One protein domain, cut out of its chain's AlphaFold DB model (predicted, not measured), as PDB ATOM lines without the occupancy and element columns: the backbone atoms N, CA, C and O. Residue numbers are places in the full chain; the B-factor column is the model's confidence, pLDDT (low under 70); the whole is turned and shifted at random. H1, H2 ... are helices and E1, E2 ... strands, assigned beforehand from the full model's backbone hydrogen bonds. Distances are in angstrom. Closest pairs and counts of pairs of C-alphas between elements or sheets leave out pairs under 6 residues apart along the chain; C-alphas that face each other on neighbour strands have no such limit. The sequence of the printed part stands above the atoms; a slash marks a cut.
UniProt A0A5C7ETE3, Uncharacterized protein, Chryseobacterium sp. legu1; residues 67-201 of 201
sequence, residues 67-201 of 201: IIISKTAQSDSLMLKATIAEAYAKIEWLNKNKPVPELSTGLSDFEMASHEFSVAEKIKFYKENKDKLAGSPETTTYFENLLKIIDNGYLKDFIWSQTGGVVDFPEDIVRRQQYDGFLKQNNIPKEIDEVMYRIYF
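This is residues 67 to 201 of the 201 residues of an uncharacterized protein of Chryseobacterium sp. legu1 (UniProt A0A5C7ETE3). Two long helices, H1 and H4, cross side by side, running opposite ways, and a small two-stranded ribbon, E1 and E2, packs on residues 80 to 91 of H1. H6 crosses the beginning of H4, H5 stands near its later part, short H8 packs on H6, and H7 lies farther out, beyond H5 and H6; the short H2 and H3 follow the end of H1. The printed part has 135 residues, in the order E1 H1 H2 H3 H4 H5 H6 H7 H8 E2, mostly helix, with an antiparallel sheet of order E1 - E2. It is compact, with a radius of gyration of the C-alphas of 14.8 A and spans of 42 by 40 by 23 A.

Begin with E1, residues 67 to 69, and E2, residues 197 to 200, antiparallel at 158 degrees: N 68 and O 198 are 2.9 A apart, as are N 198 and O 68. Look next to H1, residues 77 to 97, whose Ala 87 has its C-alpha 7.1 A from that of Tyr 197. H1 touches H4, residues 112 to 129, closest at the C-alphas of Glu 86 and Ser 118, 4.6 A, opposite ways at a tilt of 37 degrees, only just steep. H4 is the hub, and the packing of helices is mostly crossed, without a shallow tilt. Its residues 112 to 116 touch H6, residues 155 to 162, about perpendicular at 79 degrees, closest at the C-alphas of His 115 and Ile 159, 6.9 A. H4 and H5, residues 137 to 151, only just touch, with 3 pairs of C-alphas within 8 A, the closest those of Ile 123 and Leu 147, 7.7 A. H6 touches H8, residues 190 to 193, at the C-alphas of Gln 162 and Asp 193, 4.3 A. H7, residues 173 to 185, is near H5 and apart from H4. H2, residues 100 to 103, and H3, residues 107 to 110, are each close to H1 but not clearly touching, closest at C-alphas 94 and 103, 7.3 A, and 94 and 108, 7.0 A. In H1, H4, H5, H6 and H7 every O i to N i+4 pair is within hydrogen-bond range; H2, H3 and H8 are too short for one.

Find C-alpha 67 at (42.198, -52.854, -48.394), where E1 begins. H1 runs 30.1 A from C-alpha 77 at (47.192, -36.958, -47.715), H4 25.8 A, H5 20.7 A, H7 18.2 A and H6 10.5 A. E2 runs 10.2 A to C-alpha 200 at (38.547, -58.323, -48.079).

The C-alphas farthest apart, of Pro 101 and Gln 185, are 43.7 A apart. The printed part has no cut and no long link. Mean pLDDT of the printed part is 88.9; residues 101 to 102, 104 to 109, 166, 168 to 172 and 201 are under 70.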
ATOM      1  N   ILE A  67      42.928 -54.105 -48.628       87.31
ATOM      2  CA  ILE A  67      42.198 -52.854 -48.394       87.31
ATOM      3  C   ILE A  67      42.016 -52.135 -49.731       87.31
ATOM      4  O   ILE A  67      42.986 -51.726 -50.367       87.31
ATOM      5  N   ILE A  68      40.765 -51.921 -50.134       87.50
ATOM      6  CA  ILE A  68      40.428 -51.082 -51.288       87.50
ATOM      7  C   ILE A  68      39.981 -49.716 -50.775       87.50
ATOM      8  O   ILE A  68      38.957 -49.612 -50.105       87.50
ATOM      9  N   ILE A  69      40.736 -48.669 -51.105       90.88
ATOM     10  CA  ILE A  69      40.440 -47.284 -50.716       90.88
ATOM     11  C   ILE A  69      39.611 -46.595 -51.810       90.88
ATOM     12  O   ILE A  69      39.940 -46.684 -52.996       90.88
ATOM     13  N   SER A  70      38.552 -45.881 -51.424       91.88
ATOM     14  CA  SER A  70      37.714 -45.092 -52.339       91.88
ATOM     15  C   SER A  70      38.489 -43.937 -52.992       91.88
ATOM     16  O   SER A  70      39.545 -43.521 -52.516       91.88
ATOM     17  N   LYS A  71      37.954 -43.377 -54.085       91.56
ATOM     18  CA  LYS A  71      38.535 -42.170 -54.701       91.56
ATOM     19  C   LYS A  71      38.420 -40.952 -53.784       91.56
ATOM     20  O   LYS A  71      39.369 -40.183 -53.701       91.56
ATOM     21  N   THR A  72      37.301 -40.804 -53.078       90.19
ATOM     22  CA  THR A  72      37.073 -39.704 -52.129       90.19
ATOM     23  C   THR A  72      38.103 -39.715 -51.004       90.19
ATOM     24  O   THR A  72      38.680 -38.677 -50.678       90.19
ATOM     25  N   ALA A  73      38.437 -40.895 -50.479       92.00
ATOM     26  CA  ALA A  73      39.483 -41.041 -49.473       92.00
ATOM     27  C   ALA A  73      40.895 -40.713 -49.997       92.00
ATOM     28  O   ALA A  73      41.780 -40.411 -49.208       92.00
ATOM     29  N   GLN A  74      41.117 -40.739 -51.315       93.12
ATOM     30  CA  GLN A  74      42.388 -40.379 -51.962       93.12
ATOM     31  C   GLN A  74      42.477 -38.888 -52.339       93.12
ATOM     32  O   GLN A  74      43.405 -38.498 -53.044       93.12
ATOM     33  N   SER A  75      41.523 -38.063 -51.896       90.69
ATOM     34  CA  SER A  75      41.466 -36.623 -52.191       90.69
ATOM     35  C   SER A  75      42.727 -35.873 -51.763       90.69
ATOM     36  O   SER A  75      43.275 -35.089 -52.538       90.69
ATOM     37  N   ASP A  76      43.219 -36.144 -50.556       95.06
ATOM     38  CA  ASP A  76      44.474 -35.605 -50.047       95.06
ATOM     39  C   ASP A  76      45.173 -36.560 -49.066       95.06
ATOM     40  O   ASP A  76      44.695 -37.650 -48.743       95.06
ATOM     41  N   SER A  77      46.355 -36.146 -48.601       94.81
ATOM     42  CA  SER A  77      47.192 -36.958 -47.715       94.81
ATOM     43  C   SER A  77      46.599 -37.154 -46.322       94.81
ATOM     44  O   SER A  77      46.840 -38.198 -45.715       94.81
ATOM     45  N   LEU A  78      45.882 -36.163 -45.791       96.69
ATOM     46  CA  LEU A  78      45.271 -36.247 -44.471       96.69
ATOM     47  C   LEU A  78      44.099 -37.233 -44.496       96.69
ATOM     48  O   LEU A  78      44.077 -38.154 -43.678       96.69
ATOM     49  N   MET A  79      43.191 -37.100 -45.466       96.50
ATOM     50  CA  MET A  79      42.057 -38.009 -45.646       96.50
ATOM     51  C   MET A  79      42.523 -39.442 -45.907       96.50
ATOM     52  O   MET A  79      42.048 -40.379 -45.257       96.50
ATOM     53  N   LEU A  80      43.497 -39.616 -46.806       96.50
ATOM     54  CA  LEU A  80      44.009 -40.933 -47.171       96.50
ATOM     55  C   LEU A  80      44.620 -41.640 -45.967       96.50
ATOM     56  O   LEU A  80      44.260 -42.776 -45.663       96.50
ATOM     57  N   LYS A  81      45.528 -40.971 -45.250       97.12
ATOM     58  CA  LYS A  81      46.220 -41.593 -44.117       97.12
ATOM     59  C   LYS A  81      45.286 -41.852 -42.937       97.12
ATOM     60  O   LYS A  81      45.430 -42.884 -42.289       97.12
ATOM     61  N   ALA A  82      44.306 -40.982 -42.698       97.50
ATOM     62  CA  ALA A  82      43.289 -41.208 -41.676       97.50
ATOM     63  C   ALA A  82      42.377 -42.399 -42.021       97.50
ATOM     64  O   ALA A  82      42.061 -43.203 -41.149       97.50
ATOM     65  N   THR A  83      42.005 -42.552 -43.295       97.06
ATOM     66  CA  THR A  83      41.229 -43.706 -43.781       97.06
ATOM     67  C   THR A  83      42.036 -45.003 -43.695       97.06
ATOM     68  O   THR A  83      41.512 -46.044 -43.312       97.06
ATOM     69  N   ILE A  84      43.332 -44.956 -44.007       96.00
ATOM     70  CA  ILE A  84      44.228 -46.105 -43.841       96.00
ATOM     71  C   ILE A  84      44.335 -46.499 -42.359       96.00
ATOM     72  O   ILE A  84      44.265 -47.686 -42.045       96.00
ATOM     73  N   ALA A  85      44.465 -45.524 -41.451       97.38
ATOM     74  CA  ALA A  85      44.485 -45.778 -40.011       97.38
ATOM     75  C   ALA A  85      43.187 -46.453 -39.531       97.38
ATOM     76  O   ALA A  85      43.250 -47.436 -38.796       97.38
ATOM     77  N   GLU A  86      42.031 -45.985 -40.012       97.31
ATOM     78  CA  GLU A  86      40.723 -46.610 -39.779       97.31
ATOM     79  C   GLU A  86      40.715 -48.087 -40.205       97.31
ATOM     80  O   GLU A  86      40.410 -48.979 -39.413       97.31
ATOM     81  N   ALA A  87      41.112 -48.359 -41.450       94.69
ATOM     82  CA  ALA A  87      41.081 -49.698 -42.020       94.69
ATOM     83  C   ALA A  87      41.992 -50.677 -41.264       94.69
ATOM     84  O   ALA A  87      41.569 -51.787 -40.939       94.69
ATOM     85  N   TYR A  88      43.220 -50.264 -40.931       95.38
ATOM     86  CA  TYR A  88      44.137 -51.102 -40.156       95.38
ATOM     87  C   TYR A  88      43.653 -51.337 -38.725       95.38
ATOM     88  O   TYR A  88      43.741 -52.468 -38.250       95.38
ATOM     89  N   ALA A  89      43.089 -50.321 -38.065       96.81
ATOM     90  CA  ALA A  89      42.495 -50.482 -36.740       96.81
ATOM     91  C   ALA A  89      41.332 -51.486 -36.766       96.81
ATOM     92  O   ALA A  89      41.224 -52.338 -35.882       96.81
ATOM     93  N   LYS A  90      40.497 -51.448 -37.814       94.00
ATOM     94  CA  LYS A  90      39.428 -52.436 -37.995       94.00
ATOM     95  C   LYS A  90      39.992 -53.848 -38.164       94.00
ATOM     96  O   LYS A  90      39.542 -54.760 -37.478       94.00
ATOM     97  N   ILE A  91      41.005 -54.031 -39.015       90.69
ATOM     98  CA  ILE A  91      41.685 -55.327 -39.209       90.69
ATOM     99  C   ILE A  91      42.277 -55.849 -37.895       90.69
ATOM    100  O   ILE A  91      42.123 -57.028 -37.580       90.69
ATOM    101  N   GLU A  92      42.950 -54.994 -37.123       92.88
ATOM    102  CA  GLU A  92      43.532 -55.362 -35.830       92.88
ATOM    103  C   GLU A  92      42.454 -55.847 -34.857       92.88
ATOM    104  O   GLU A  92      42.584 -56.920 -34.260       92.88
ATOM    105  N   TRP A  93      41.363 -55.086 -34.737       94.38
ATOM    106  CA  TRP A  93      40.247 -55.448 -33.876       94.38
ATOM    107  C   TRP A  93      39.631 -56.783 -34.304       94.38
ATOM    108  O   TRP A  93      39.416 -57.663 -33.469       94.38
ATOM    109  N   LEU A  94      39.405 -56.965 -35.604       89.94
ATOM    110  CA  LEU A  94      38.843 -58.182 -36.178       89.94
ATOM    111  C   LEU A  94      39.729 -59.405 -35.907       89.94
ATOM    112  O   LEU A  94      39.249 -60.391 -35.355       89.94
ATOM    113  N   ASN A  95      41.033 -59.321 -36.178       87.62
ATOM    114  CA  ASN A  95      41.983 -60.407 -35.910       87.62
ATOM    115  C   ASN A  95      42.067 -60.788 -34.424       87.62
ATOM    116  O   ASN A  95      42.344 -61.939 -34.094       87.62
ATOM    117  N   LYS A  96      41.852 -59.826 -33.520       91.00
ATOM    118  CA  LYS A  96      41.901 -60.057 -32.072       91.00
ATOM    119  C   LYS A  96      40.623 -60.692 -31.524       91.00
ATOM    120  O   LYS A  96      40.699 -61.451 -30.560       91.00
ATOM    121  N   ASN A  97      39.466 -60.351 -32.089       90.12
ATOM    122  CA  ASN A  97      38.166 -60.726 -31.529       90.12
ATOM    123  C   ASN A  97      37.475 -61.860 -32.294       90.12
ATOM    124  O   ASN A  97      36.540 -62.449 -31.755       90.12
ATOM    125  N   LYS A  98      37.921 -62.182 -33.516       84.88
ATOM    126  CA  LYS A  98      37.261 -63.146 -34.401       84.88
ATOM    127  C   LYS A  98      38.163 -64.304 -34.811       84.88
ATOM    128  O   LYS A  98      39.349 -64.107 -35.075       84.88
ATOM    129  N   PRO A  99      37.614 -65.525 -34.903       78.19
ATOM    130  CA  PRO A  99      38.351 -66.659 -35.426       78.19
ATOM    131  C   PRO A  99      38.551 -66.508 -36.943       78.19
ATOM    132  O   PRO A  99      37.687 -65.996 -37.653       78.19
ATOM    133  N   VAL A 100      39.676 -67.013 -37.456       73.56
ATOM    134  CA  VAL A 100      40.048 -66.921 -38.884       73.56
ATOM    135  C   VAL A 100      38.929 -67.367 -39.845       73.56
ATOM    136  O   VAL A 100      38.689 -66.649 -40.813       73.56
ATOM    137  N   PRO A 101      38.193 -68.475 -39.604       68.19
ATOM    138  CA  PRO A 101      37.080 -68.860 -40.475       68.19
ATOM    139  C   PRO A 101      35.966 -67.809 -40.565       68.19
ATOM    140  O   PRO A 101      35.383 -67.646 -41.628       68.19
ATOM    141  N   GLU A 102      35.684 -67.083 -39.478       69.62
ATOM    142  CA  GLU A 102      34.675 -66.017 -39.469       69.62
ATOM    143  C   GLU A 102      35.158 -64.793 -40.252       69.62
ATOM    144  O   GLU A 102      34.384 -64.193 -40.990       69.62
ATOM    145  N   LEU A 103      36.449 -64.461 -40.184       72.06
ATOM    146  CA  LEU A 103      37.023 -63.384 -40.997       72.06
ATOM    147  C   LEU A 103      36.876 -63.664 -42.495       72.06
ATOM    148  O   LEU A 103      36.407 -62.803 -43.231       72.06
ATOM    149  N   SER A 104      37.168 -64.894 -42.924       65.88
ATOM    150  CA  SER A 104      37.025 -65.331 -44.320       65.88
ATOM    151  C   SER A 104      35.580 -65.362 -44.831       65.88
ATOM    152  O   SER A 104      35.362 -65.635 -46.010       65.88
ATOM    153  N   THR A 105      34.587 -65.127 -43.968       62.03
ATOM    154  CA  THR A 105      33.180 -65.012 -44.379       62.03
ATOM    155  C   THR A 105      32.787 -63.578 -44.722       62.03
ATOM    156  O   THR A 105      31.786 -63.385 -45.390       62.03
ATOM    157  N   GLY A 106      33.520 -62.564 -44.252       62.84
ATOM    158  CA  GLY A 106      33.093 -61.163 -44.347       62.84
ATOM    159  C   GLY A 106      31.960 -60.774 -43.382       62.84
ATOM    160  O   GLY A 106      31.653 -59.593 -43.263       62.84
ATOM    161  N   LEU A 107      31.377 -61.717 -42.624       62.88
ATOM    162  CA  LEU A 107      30.326 -61.433 -41.629       62.88
ATOM    163  C   LEU A 107      30.808 -60.522 -40.497       62.88
ATOM    164  O   LEU A 107      30.022 -59.810 -39.874       62.88
ATOM    165  N   SER A 108      32.108 -60.544 -40.228       66.19
ATOM    166  CA  SER A 108      32.716 -59.739 -39.180       66.19
ATOM    167  C   SER A 108      32.619 -58.230 -39.450       66.19
ATOM    168  O   SER A 108      32.649 -57.434 -38.511       66.19
ATOM    169  N   ASP A 109      32.394 -57.821 -40.705       69.12
ATOM    170  CA  ASP A 109      32.141 -56.427 -41.070       69.12
ATOM    171  C   ASP A 109      30.784 -55.896 -40.574       69.12
ATOM    172  O   ASP A 109      30.555 -54.685 -40.633       69.12
ATOM    173  N   PHE A 110      29.902 -56.752 -40.049       73.50
ATOM    174  CA  PHE A 110      28.600 -56.357 -39.497       73.50
ATOM    175  C   PHE A 110      28.649 -55.947 -38.026       73.50
ATOM    176  O   PHE A 110      27.638 -55.515 -37.475       73.50
ATOM    177  N   GLU A 111      29.802 -56.058 -37.368       83.38
ATOM    178  CA  GLU A 111      29.901 -55.759 -35.946       83.38
ATOM    179  C   GLU A 111      30.121 -54.280 -35.667       83.38
ATOM    180  O   GLU A 111      31.202 -53.744 -35.930       83.38
ATOM    181  N   MET A 112      29.134 -53.647 -35.027       88.69
ATOM    182  CA  MET A 112      29.191 -52.240 -34.616       88.69
ATOM    183  C   MET A 112      30.471 -51.914 -33.833       88.69
ATOM    184  O   MET A 112      31.118 -50.910 -34.106       88.69
ATOM    185  N   ALA A 113      30.892 -52.799 -32.923       91.88
ATOM    186  CA  ALA A 113      32.081 -52.587 -32.098       91.88
ATOM    187  C   ALA A 113      33.377 -52.439 -32.918       91.88
ATOM    188  O   ALA A 113      34.248 -51.651 -32.546       91.88
ATOM    189  N   SER A 114      33.496 -53.159 -34.041       92.50
ATOM    190  CA  SER A 114      34.660 -53.054 -34.928       92.50
ATOM    191  C   SER A 114      34.737 -51.681 -35.602       92.50
ATOM    192  O   SER A 114      35.818 -51.100 -35.697       92.50
ATOM    193  N   HIS A 115      33.581 -51.137 -36.001       93.44
ATOM    194  CA  HIS A 115      33.458 -49.815 -36.616       93.44
ATOM    195  C   HIS A 115      33.658 -48.691 -35.599       93.44
ATOM    196  O   HIS A 115      34.375 -47.734 -35.874       93.44
ATOM    197  N   GLU A 116      33.079 -48.803 -34.400       95.38
ATOM    198  CA  GLU A 116      33.290 -47.821 -33.328       95.38
ATOM    199  C   GLU A 116      34.780 -47.699 -32.980       95.38
ATOM    200  O   GLU A 116      35.304 -46.590 -32.854       95.38
ATOM    201  N   PHE A 117      35.477 -48.837 -32.881       96.62
ATOM    202  CA  PHE A 117      36.915 -48.869 -32.633       96.62
ATOM    203  C   PHE A 117      37.714 -48.220 -33.770       96.62
ATOM    204  O   PHE A 117      38.574 -47.375 -33.517       96.62
ATOM    205  N   SER A 118      37.423 -48.569 -35.026       96.75
ATOM    206  CA  SER A 118      38.163 -48.029 -36.169       96.75
ATOM    207  C   SER A 118      37.934 -46.533 -36.372       96.75
ATOM    208  O   SER A 118      38.894 -45.794 -36.604       96.75
ATOM    209  N   VAL A 119      36.692 -46.055 -36.224       97.06
ATOM    210  CA  VAL A 119      36.366 -44.625 -36.318       97.06
ATOM    211  C   VAL A 119      37.065 -43.838 -35.206       97.06
ATOM    212  O   VAL A 119      37.572 -42.741 -35.456       97.06
ATOM    213  N   ALA A 120      37.171 -44.388 -33.992       97.31
ATOM    214  CA  ALA A 120      37.916 -43.746 -32.912       97.31
ATOM    215  C   ALA A 120      39.401 -43.545 -33.271       97.31
ATOM    216  O   ALA A 120      39.935 -42.448 -33.079       97.31
ATOM    217  N   GLU A 121      40.054 -44.554 -33.857       98.19
ATOM    218  CA  GLU A 121      41.449 -44.444 -34.305       98.19
ATOM    219  C   GLU A 121      41.610 -43.475 -35.487       98.19
ATOM    220  O   GLU A 121      42.569 -42.700 -35.520       98.19
ATOM    221  N   LYS A 122      40.636 -43.402 -36.401       97.81
ATOM    222  CA  LYS A 122      40.599 -42.371 -37.452       97.81
ATOM    223  C   LYS A 122      40.560 -40.957 -36.883       97.81
ATOM    224  O   LYS A 122      41.320 -40.087 -37.314       97.81
ATOM    225  N   ILE A 123      39.685 -40.715 -35.908       97.94
ATOM    226  CA  ILE A 123      39.557 -39.406 -35.258       97.94
ATOM    227  C   ILE A 123      40.819 -39.045 -34.482       97.94
ATOM    228  O   ILE A 123      41.269 -37.898 -34.533       97.94
ATOM    229  N   LYS A 124      41.412 -40.011 -33.783       97.81
ATOM    230  CA  LYS A 124      42.688 -39.835 -33.092       97.81
ATOM    231  C   LYS A 124      43.799 -39.464 -34.073       97.81
ATOM    232  O   LYS A 124      44.452 -38.441 -33.872       97.81
ATOM    233  N   PHE A 125      43.930 -40.200 -35.179       98.06
ATOM    234  CA  PHE A 125      44.888 -39.883 -36.237       98.06
ATOM    235  C   PHE A 125      44.697 -38.455 -36.760       98.06
ATOM    236  O   PHE A 125      45.666 -37.700 -36.850       98.06
ATOM    237  N   TYR A 126      43.458 -38.063 -37.076       97.25
ATOM    238  CA  TYR A 126      43.150 -36.711 -37.540       97.25
ATOM    239  C   TYR A 126      43.581 -35.651 -36.517       97.25
ATOM    240  O   TYR A 126      44.325 -34.734 -36.864       97.25
ATOM    241  N   LYS A 127      43.192 -35.796 -35.243       96.44
ATOM    242  CA  LYS A 127      43.536 -34.840 -34.176       96.44
ATOM    243  C   LYS A 127      45.047 -34.663 -34.011       96.44
ATOM    244  O   LYS A 127      45.502 -33.548 -33.778       96.44
ATOM    245  N   GLU A 128      45.822 -35.734 -34.158       97.38
ATOM    246  CA  GLU A 128      47.281 -35.719 -33.998       97.38
ATOM    247  C   GLU A 128      48.043 -35.163 -35.216       97.38
ATOM    248  O   GLU A 128      49.217 -34.788 -35.086       97.38
ATOM    249  N   ASN A 129      47.407 -35.129 -36.396       96.62
ATOM    250  CA  ASN A 129      48.075 -34.866 -37.675       96.62
ATOM    251  C   ASN A 129      47.467 -33.735 -38.517       96.62
ATOM    252  O   ASN A 129      48.091 -33.353 -39.508       96.62
ATOM    253  N   LYS A 130      46.313 -33.169 -38.140       93.69
ATOM    254  CA  LYS A 130      45.632 -32.104 -38.902       93.69
ATOM    255  C   LYS A 130      46.505 -30.873 -39.179       93.69
ATOM    256  O   LYS A 130      46.371 -30.270 -40.232       93.69
ATOM    257  N   ASP A 131      47.438 -30.555 -38.280       93.00
ATOM    258  CA  ASP A 131      48.347 -29.406 -38.418       93.00
ATOM    259  C   ASP A 131      49.687 -29.782 -39.087       93.00
ATOM    260  O   ASP A 131      50.531 -28.926 -39.342       93.00
ATOM    261  N   LYS A 132      49.913 -31.080 -39.342       94.12
ATOM    262  CA  LYS A 132      51.177 -31.636 -39.864       94.12
ATOM    263  C   LYS A 132      51.070 -32.115 -41.308       94.12
ATOM    264  O   LYS A 132      52.082 -32.203 -42.001       94.12
ATOM    265  N   LEU A 133      49.873 -32.493 -41.745       92.00
ATOM    266  CA  LEU A 133      49.608 -33.016 -43.080       92.00
ATOM    267  C   LEU A 133      48.796 -32.012 -43.890       92.00
ATOM    268  O   LEU A 133      47.934 -31.324 -43.355       92.00
ATOM    269  N   ALA A 134      49.044 -31.972 -45.199       87.00
ATOM    270  CA  ALA A 134      48.203 -31.215 -46.115       87.00
ATOM    271  C   ALA A 134      46.803 -31.851 -46.172       87.00
ATOM    272  O   ALA A 134      46.664 -32.990 -46.627       87.00
ATOM    273  N   GLY A 135      45.802 -31.107 -45.704       90.62
ATOM    274  CA  GLY A 135      44.383 -31.421 -45.830       90.62
ATOM    275  C   GLY A 135      43.669 -30.308 -46.586       90.62
ATOM    276  O   GLY A 135      43.969 -29.128 -46.391       90.62
ATOM    277  N   SER A 136      42.744 -30.669 -47.468       94.12
ATOM    278  CA  SER A 136      41.917 -29.698 -48.167       94.12
ATOM    279  C   SER A 136      40.840 -29.108 -47.235       94.12
ATOM    280  O   SER A 136      40.550 -29.667 -46.164       94.12
ATOM    281  N   PRO A 137      40.214 -27.979 -47.616       94.19
ATOM    282  CA  PRO A 137      39.039 -27.463 -46.916       94.19
ATOM    283  C   PRO A 137      37.904 -28.492 -46.822       94.19
ATOM    284  O   PRO A 137      37.239 -28.586 -45.792       94.19
ATOM    285  N   GLU A 138      37.712 -29.306 -47.862       93.62
ATOM    286  CA  GLU A 138      36.711 -30.376 -47.901       93.62
ATOM    287  C   GLU A 138      37.020 -31.464 -46.868       93.62
ATOM    288  O   GLU A 138      36.136 -31.848 -46.105       93.62
ATOM    289  N   THR A 139      38.276 -31.912 -46.774       95.06
ATOM    290  CA  THR A 139      38.706 -32.883 -45.755       95.06
ATOM    291  C   THR A 139      38.538 -32.336 -44.346       95.06
ATOM    292  O   THR A 139      38.055 -33.040 -43.460       95.06
ATOM    293  N   THR A 140      38.882 -31.066 -44.130       94.69
ATOM    294  CA  THR A 140      38.675 -30.406 -42.833       94.69
ATOM    295  C   THR A 140      37.190 -30.379 -42.474       94.69
ATOM    296  O   THR A 140      36.817 -30.832 -41.394       94.69
ATOM    297  N   THR A 141      36.340 -29.971 -43.418       95.50
ATOM    298  CA  THR A 141      34.878 -29.942 -43.258       95.50
ATOM    299  C   THR A 141      34.308 -31.335 -42.970       95.50
ATOM    300  O   THR A 141      33.439 -31.487 -42.114       95.50
ATOM    301  N   TYR A 142      34.808 -32.375 -43.647       96.12
ATOM    302  CA  TYR A 142      34.416 -33.761 -43.389       96.12
ATOM    303  C   TYR A 142      34.695 -34.158 -41.934       96.12
ATOM    304  O   TYR A 142      33.796 -34.649 -41.250       96.12
ATOM    305  N   PHE A 143      35.911 -33.914 -41.437       96.88
ATOM    306  CA  PHE A 143      36.273 -34.268 -40.064       96.88
ATOM    307  C   PHE A 143      35.545 -33.425 -39.019       96.88
ATOM    308  O   PHE A 143      35.169 -33.958 -37.979       96.88
ATOM    309  N   GLU A 144      35.304 -32.142 -39.282       96.19
ATOM    310  CA  GLU A 144      34.506 -31.283 -38.404       96.19
ATOM    311  C   GLU A 144      33.062 -31.782 -38.289       96.19
ATOM    312  O   GLU A 144      32.532 -31.897 -37.183       96.19
ATOM    313  N   ASN A 145      32.444 -32.157 -39.410       97.69
ATOM    314  CA  ASN A 145      31.107 -32.744 -39.408       97.69
ATOM    315  C   ASN A 145      31.083 -34.111 -38.710       97.69
ATOM    316  O   ASN A 145      30.173 -34.374 -37.925       97.69
ATOM    317  N   LEU A 146      32.089 -34.960 -38.940       97.25
ATOM    318  CA  LEU A 146      32.196 -36.265 -38.287       97.25
ATOM    319  C   LEU A 146      32.375 -36.122 -36.768       97.25
ATOM    320  O   LEU A 146      31.706 -36.807 -36.000       97.25
ATOM    321  N   LEU A 147      33.221 -35.192 -36.317       97.56
ATOM    322  CA  LEU A 147      33.359 -34.860 -34.897       97.56
ATOM    323  C   LEU A 147      32.036 -34.375 -34.315       97.56
ATOM    324  O   LEU A 147      31.625 -34.849 -33.263       97.56
ATOM    325  N   LYS A 148      31.317 -33.506 -35.029       97.69
ATOM    326  CA  LYS A 148      30.010 -33.007 -34.599       97.69
ATOM    327  C   LYS A 148      28.977 -34.128 -34.449       97.69
ATOM    328  O   LYS A 148      28.218 -34.114 -33.484       97.69
ATOM    329  N   ILE A 149      28.956 -35.102 -35.360       97.25
ATOM    330  CA  ILE A 149      28.129 -36.317 -35.249       97.25
ATOM    331  C   ILE A 149      28.487 -37.091 -33.973       97.25
ATOM    332  O   ILE A 149      27.603 -37.429 -33.182       97.25
ATOM    333  N   ILE A 150      29.779 -37.345 -33.753       96.25
ATOM    334  CA  ILE A 150      30.278 -38.130 -32.616       96.25
ATOM    335  C   ILE A 150      29.976 -37.433 -31.287       96.25
ATOM    336  O   ILE A 150      29.422 -38.055 -30.382       96.25
ATOM    337  N   ASP A 151      30.270 -36.138 -31.188       96.69
ATOM    338  CA  ASP A 151      30.091 -35.333 -29.977       96.69
ATOM    339  C   ASP A 151      28.610 -35.206 -29.572       96.69
ATOM    340  O   ASP A 151      28.303 -34.955 -28.408       96.69
ATOM    341  N   ASN A 152      27.680 -35.423 -30.512       96.69
ATOM    342  CA  ASN A 152      26.235 -35.443 -30.262       96.69
ATOM    343  C   ASN A 152      25.660 -36.862 -30.082       96.69
ATOM    344  O   ASN A 152      24.446 -37.024 -30.007       96.69
ATOM    345  N   GLY A 153      26.508 -37.892 -29.989       94.06
ATOM    346  CA  GLY A 153      26.086 -39.266 -29.701       94.06
ATOM    347  C   GLY A 153      25.543 -40.050 -30.900       94.06
ATOM    348  O   GLY A 153      24.985 -41.129 -30.703       94.06
ATOM    349  N   TYR A 154      25.736 -39.555 -32.127       95.25
ATOM    350  CA  TYR A 154      25.225 -40.165 -33.362       95.25
ATOM    351  C   TYR A 154      26.237 -41.076 -34.081       95.25
ATOM    352  O   TYR A 154      26.049 -41.404 -35.247       95.25
ATOM    353  N   LEU A 155      27.318 -41.512 -33.419       94.81
ATOM    354  CA  LEU A 155      28.336 -42.372 -34.048       94.81
ATOM    355  C   LEU A 155      27.735 -43.665 -34.625       94.81
ATOM    356  O   LEU A 155      28.035 -44.041 -35.755       94.81
ATOM    357  N   LYS A 156      26.877 -44.343 -33.859       92.44
ATOM    358  CA  LYS A 156      26.257 -45.602 -34.293       92.44
ATOM    359  C   LYS A 156      25.294 -45.396 -35.456       92.44
ATOM    360  O   LYS A 156      25.273 -46.203 -36.377       92.44
ATOM    361  N   ASP A 157      24.550 -44.295 -35.425       92.19
ATOM    362  CA  ASP A 157      23.625 -43.888 -36.482       92.19
ATOM    363  C   ASP A 157      24.380 -43.581 -37.787       92.19
ATOM    364  O   ASP A 157      23.995 -44.043 -38.860       92.19
ATOM    365  N   PHE A 158      25.528 -42.906 -37.681       93.44
ATOM    366  CA  PHE A 158      26.456 -42.683 -38.787       93.44
ATOM    367  C   PHE A 158      27.009 -43.990 -39.369       93.44
ATOM    368  O   PHE A 158      26.895 -44.210 -40.572       93.44
ATOM    369  N   ILE A 159      27.547 -44.889 -38.537       91.62
ATOM    370  CA  ILE A 159      28.068 -46.196 -38.987       91.62
ATOM    371  C   ILE A 159      26.967 -46.994 -39.689       91.62
ATOM    372  O   ILE A 159      27.177 -47.605 -40.740       91.62
ATOM    373  N   TRP A 160      25.770 -46.993 -39.114       87.62
ATOM    374  CA  TRP A 160      24.639 -47.704 -39.678       87.62
ATOM    375  C   TRP A 160      24.208 -47.106 -41.027       87.62
ATOM    376  O   TRP A 160      24.001 -47.854 -41.982       87.62
ATOM    377  N   SER A 161      24.173 -45.774 -41.157       87.62
ATOM    378  CA  SER A 161      23.909 -45.095 -42.433       87.62
ATOM    379  C   SER A 161      24.979 -45.411 -43.485       87.62
ATOM    380  O   SER A 161      24.651 -45.858 -44.587       87.62
ATOM    381  N   GLN A 162      26.258 -45.294 -43.116       87.25
ATOM    382  CA  GLN A 162      27.408 -45.565 -43.986       87.25
ATOM    383  C   GLN A 162      27.417 -47.006 -44.512       87.25
ATOM    384  O   GLN A 162      27.789 -47.269 -45.654       87.25
ATOM    385  N   THR A 163      26.972 -47.958 -43.695       82.25
ATOM    386  CA  THR A 163      26.896 -49.377 -44.072       82.25
ATOM    387  C   THR A 163      25.584 -49.759 -44.756       82.25
ATOM    388  O   THR A 163      25.373 -50.930 -45.060       82.25
ATOM    389  N   GLY A 164      24.690 -48.801 -45.023       77.69
ATOM    390  CA  GLY A 164      23.390 -49.069 -45.640       77.69
ATOM    391  C   GLY A 164      22.463 -49.914 -44.761       77.69
ATOM    392  O   GLY A 164      21.587 -50.607 -45.280       77.69
ATOM    393  N   GLY A 165      22.669 -49.871 -43.447       74.50
ATOM    394  CA  GLY A 165      21.890 -50.575 -42.438       74.50
ATOM    395  C   GLY A 165      22.195 -52.061 -42.284       74.50
ATOM    396  O   GLY A 165      21.339 -52.814 -41.828       74.50
ATOM    397  N   VAL A 166      23.387 -52.491 -42.699       69.81
ATOM    398  CA  VAL A 166      23.801 -53.900 -42.629       69.81
ATOM    399  C   VAL A 166      24.416 -54.260 -41.267       69.81
ATOM    400  O   VAL A 166      24.366 -55.416 -40.861       69.81
ATOM    401  N   VAL A 167      24.972 -53.285 -40.541       76.81
ATOM    402  CA  VAL A 167      25.520 -53.492 -39.189       76.81
ATOM    403  C   VAL A 167      24.399 -53.775 -38.187       76.81
ATOM    404  O   VAL A 167      23.358 -53.116 -38.225       76.81
ATOM    405  N   ASP A 168      24.636 -54.715 -37.264       67.75
ATOM    406  CA  ASP A 168      23.674 -55.073 -36.215       67.75
ATOM    407  C   ASP A 168      23.495 -53.911 -35.227       67.75
ATOM    408  O   ASP A 168      24.325 -53.641 -34.350       67.75
ATOM    409  N   PHE A 169      22.413 -53.169 -35.431       69.25
ATOM    410  CA  PHE A 169      22.024 -52.031 -34.626       69.25
ATOM    411  C   PHE A 169      20.495 -51.957 -34.597       69.25
ATOM    412  O   PHE A 169      19.883 -51.786 -35.655       69.25
ATOM    413  N   PRO A 170      19.857 -52.088 -33.418       63.88
ATOM    414  CA  PRO A 170      18.412 -51.969 -33.299       63.88
ATOM    415  C   PRO A 170      18.023 -50.498 -33.474       63.88
ATOM    416  O   PRO A 170      17.907 -49.741 -32.509       63.88
ATOM    417  N   GLU A 171      17.885 -50.074 -34.727       64.00
ATOM    418  CA  GLU A 171      17.359 -48.763 -35.072       64.00
ATOM    419  C   GLU A 171      15.830 -48.843 -35.137       64.00
ATOM    420  O   GLU A 171      15.262 -49.716 -35.797       64.00
ATOM    421  N   ASP A 172      15.151 -47.915 -34.466       68.69
ATOM    422  CA  ASP A 172      13.737 -47.665 -34.713       68.69
ATOM    423  C   ASP A 172      13.558 -46.445 -35.632       68.69
ATOM    424  O   ASP A 172      14.456 -45.625 -35.838       68.69
ATOM    425  N   ILE A 173      12.367 -46.320 -36.219       71.75
ATOM    426  CA  ILE A 173      12.043 -45.235 -37.160       71.75
ATOM    427  C   ILE A 173      12.258 -43.852 -36.519       71.75
ATOM    428  O   ILE A 173      12.601 -42.897 -37.219       71.75
ATOM    429  N   VAL A 174      12.062 -43.738 -35.202       78.62
ATOM    430  CA  VAL A 174      12.193 -42.476 -34.466       78.62
ATOM    431  C   VAL A 174      13.653 -42.044 -34.426       78.62
ATOM    432  O   VAL A 174      13.960 -40.895 -34.744       78.62
ATOM    433  N   ARG A 175      14.560 -42.964 -34.103       83.31
ATOM    434  CA  ARG A 175      15.996 -42.710 -34.044       83.31
ATOM    435  C   ARG A 175      16.562 -42.301 -35.405       83.31
ATOM    436  O   ARG A 175      17.259 -41.289 -35.497       83.31
ATOM    437  N   ARG A 176      16.141 -42.976 -36.476       81.75
ATOM    438  CA  ARG A 176      16.512 -42.603 -37.849       81.75
ATOM    439  C   ARG A 176      16.086 -41.180 -38.203       81.75
ATOM    440  O   ARG A 176      16.857 -40.402 -38.759       81.75
ATOM    441  N   GLN A 177      14.848 -40.819 -37.859       86.88
ATOM    442  CA  GLN A 177      14.320 -39.473 -38.092       86.88
ATOM    443  C   GLN A 177      15.067 -38.408 -37.283       86.88
ATOM    444  O   GLN A 177      15.249 -37.292 -37.773       86.88
ATOM    445  N   GLN A 178      15.510 -38.738 -36.067       92.31
ATOM    446  CA  GLN A 178      16.336 -37.851 -35.251       92.31
ATOM    447  C   GLN A 178      17.699 -37.611 -35.898       92.31
ATOM    448  O   GLN A 178      18.099 -36.453 -36.019       92.31
ATOM    449  N   TYR A 179      18.367 -38.661 -36.386       93.62
ATOM    450  CA  TYR A 179      19.643 -38.530 -37.089       93.62
ATOM    451  C   TYR A 179      19.503 -37.732 -38.397       93.62
ATOM    452  O   TYR A 179      20.189 -36.728 -38.585       93.62
ATOM    453  N   ASP A 180      18.536 -38.073 -39.257       92.38
ATOM    454  CA  ASP A 180      18.240 -37.315 -40.485       92.38
ATOM    455  C   ASP A 180      17.908 -35.839 -40.189       92.38
ATOM    456  O   ASP A 180      18.295 -34.928 -40.931       92.38
ATOM    457  N   GLY A 181      17.161 -35.589 -39.111       95.12
ATOM    458  CA  GLY A 181      16.834 -34.251 -38.628       95.12
ATOM    459  C   GLY A 181      18.076 -33.488 -38.172       95.12
ATOM    460  O   GLY A 181      18.250 -32.330 -38.551       95.12
ATOM    461  N   PHE A 182      18.962 -34.148 -37.426       96.56
ATOM    462  CA  PHE A 182      20.233 -33.597 -36.972       96.56
ATOM    463  C   PHE A 182      21.133 -33.205 -38.147       96.56
ATOM    464  O   PHE A 182      21.629 -32.077 -38.164       96.56
ATOM    465  N   LEU A 183      21.297 -34.075 -39.153       96.25
ATOM    466  CA  LEU A 183      22.103 -33.768 -40.341       96.25
ATOM    467  C   LEU A 183      21.589 -32.506 -41.048       96.25
ATOM    468  O   LEU A 183      22.360 -31.581 -41.312       96.25
ATOM    469  N   LYS A 184      20.270 -32.416 -41.267       95.50
ATOM    470  CA  LYS A 184      19.626 -31.254 -41.904       95.50
ATOM    471  C   LYS A 184      19.794 -29.970 -41.097       95.50
ATOM    472  O   LYS A 184      20.161 -28.946 -41.661       95.50
ATOM    473  N   GLN A 185      19.534 -30.012 -39.792       96.81
ATOM    474  CA  GLN A 185      19.646 -28.841 -38.913       96.81
ATOM    475  C   GLN A 185      21.074 -28.293 -38.849       96.81
ATOM    476  O   GLN A 185      21.272 -27.103 -38.616       96.81
ATOM    477  N   ASN A 186      22.065 -29.158 -39.064       96.25
ATOM    478  CA  ASN A 186      23.475 -28.815 -38.970       96.25
ATOM    479  C   ASN A 186      24.157 -28.621 -40.329       96.25
ATOM    480  O   ASN A 186      25.372 -28.432 -40.342       96.25
ATOM    481  N   ASN A 187      23.397 -28.626 -41.434       95.50
ATOM    482  CA  ASN A 187      23.899 -28.530 -42.810       95.50
ATOM    483  C   ASN A 187      24.989 -29.569 -43.135       95.50
ATOM    484  O   ASN A 187      25.918 -29.287 -43.889       95.50
ATOM    485  N   ILE A 188      24.881 -30.767 -42.556       96.25
ATOM    486  CA  ILE A 188      25.810 -31.861 -42.827       96.25
ATOM    487  C   ILE A 188      25.348 -32.570 -44.112       96.25
ATOM    488  O   ILE A 188      24.198 -33.022 -44.169       96.25
ATOM    489  N   PRO A 189      26.200 -32.654 -45.152       92.75
ATOM    490  CA  PRO A 189      25.863 -33.318 -46.408       92.75
ATOM    491  C   PRO A 189      25.657 -34.822 -46.200       92.75
ATOM    492  O   PRO A 189      26.354 -35.434 -45.391       92.75
ATOM    493  N   LYS A 190      24.739 -35.439 -46.956       85.56
ATOM    494  CA  LYS A 190      24.497 -36.897 -46.887       85.56
ATOM    495  C   LYS A 190      25.697 -37.711 -47.363       85.56
ATOM    496  O   LYS A 190      25.877 -38.854 -46.968       85.56
ATOM    497  N   GLU A 191      26.531 -37.103 -48.192       87.06
ATOM    498  CA  GLU A 191      27.786 -37.640 -48.702       87.06
ATOM    499  C   GLU A 191      28.798 -37.934 -47.582       87.06
ATOM    500  O   GLU A 191      29.767 -38.651 -47.817       87.06
ATOM    501  N   ILE A 192      28.571 -37.443 -46.354       90.56
ATOM    502  CA  ILE A 192      29.380 -37.832 -45.194       90.56
ATOM    503  C   ILE A 192      29.360 -39.344 -44.947       90.56
ATOM    504  O   ILE A 192      30.363 -39.895 -44.496       90.56
ATOM    505  N   ASP A 193      28.259 -40.006 -45.311       88.62
ATOM    506  CA  ASP A 193      28.048 -41.447 -45.163       88.62
ATOM    507  C   ASP A 193      28.724 -42.259 -46.290       88.62
ATOM    508  O   ASP A 193      28.471 -43.454 -46.443       88.62
ATOM    509  N   GLU A 194      29.579 -41.652 -47.124       89.81
ATOM    510  CA  GLU A 194      30.309 -42.395 -48.150       89.81
ATOM    511  C   GLU A 194      31.244 -43.447 -47.519       89.81
ATOM    512  O   GLU A 194      31.984 -43.202 -46.559       89.81
ATOM    513  N   VAL A 195      31.228 -44.655 -48.086       88.25
ATOM    514  CA  VAL A 195      32.129 -45.743 -47.692       88.25
ATOM    515  C   VAL A 195      33.542 -45.431 -48.182       88.25
ATOM    516  O   VAL A 195      33.839 -45.516 -49.374       88.25
ATOM    517  N   MET A 196      34.433 -45.107 -47.245       92.31
ATOM    518  CA  MET A 196      35.787 -44.647 -47.566       92.31
ATOM    519  C   MET A 196      36.745 -45.778 -47.957       92.31
ATOM    520  O   MET A 196      37.701 -45.537 -48.699       92.31
ATOM    521  N   TYR A 197      36.486 -47.004 -47.500       91.75
ATOM    522  CA  TYR A 197      37.285 -48.187 -47.810       91.75
ATOM    523  C   TYR A 197      36.468 -49.479 -47.691       91.75
ATOM    524  O   TYR A 197      35.377 -49.493 -47.125       91.75
ATOM    525  N   ARG A 198      37.013 -50.580 -48.216       86.44
ATOM    526  CA  ARG A 198      36.503 -51.945 -48.031       86.44
ATOM    527  C   ARG A 198      37.651 -52.886 -47.690       86.44
ATOM    528  O   ARG A 198      38.735 -52.736 -48.256       86.44
ATOM    529  N   ILE A 199      37.405 -53.836 -46.793       82.19
ATOM    530  CA  ILE A 199      38.361 -54.885 -46.431       82.19
ATOM    531  C   ILE A 199      37.872 -56.203 -47.025       82.19
ATOM    532  O   ILE A 199      36.685 -56.508 -46.974       82.19
ATOM    533  N   TYR A 200      38.796 -56.976 -47.583       75.75
ATOM    534  CA  TYR A 200      38.547 -58.323 -48.079       75.75
ATOM    535  C   TYR A 200      39.530 -59.274 -47.405       75.75
ATOM    536  O   TYR A 200      40.740 -59.082 -47.546       75.75
ATOM    537  N   PHE A 201      39.013 -60.246 -46.656       69.56
ATOM    538  CA  PHE A 201      39.785 -61.309 -46.001       69.56
ATOM    539  C   PHE A 201      39.865 -62.561 -46.872       69.56
ATOM    540  O   PHE A 201      38.902 -62.809 -47.629       69.56
TER     541      PHE A 201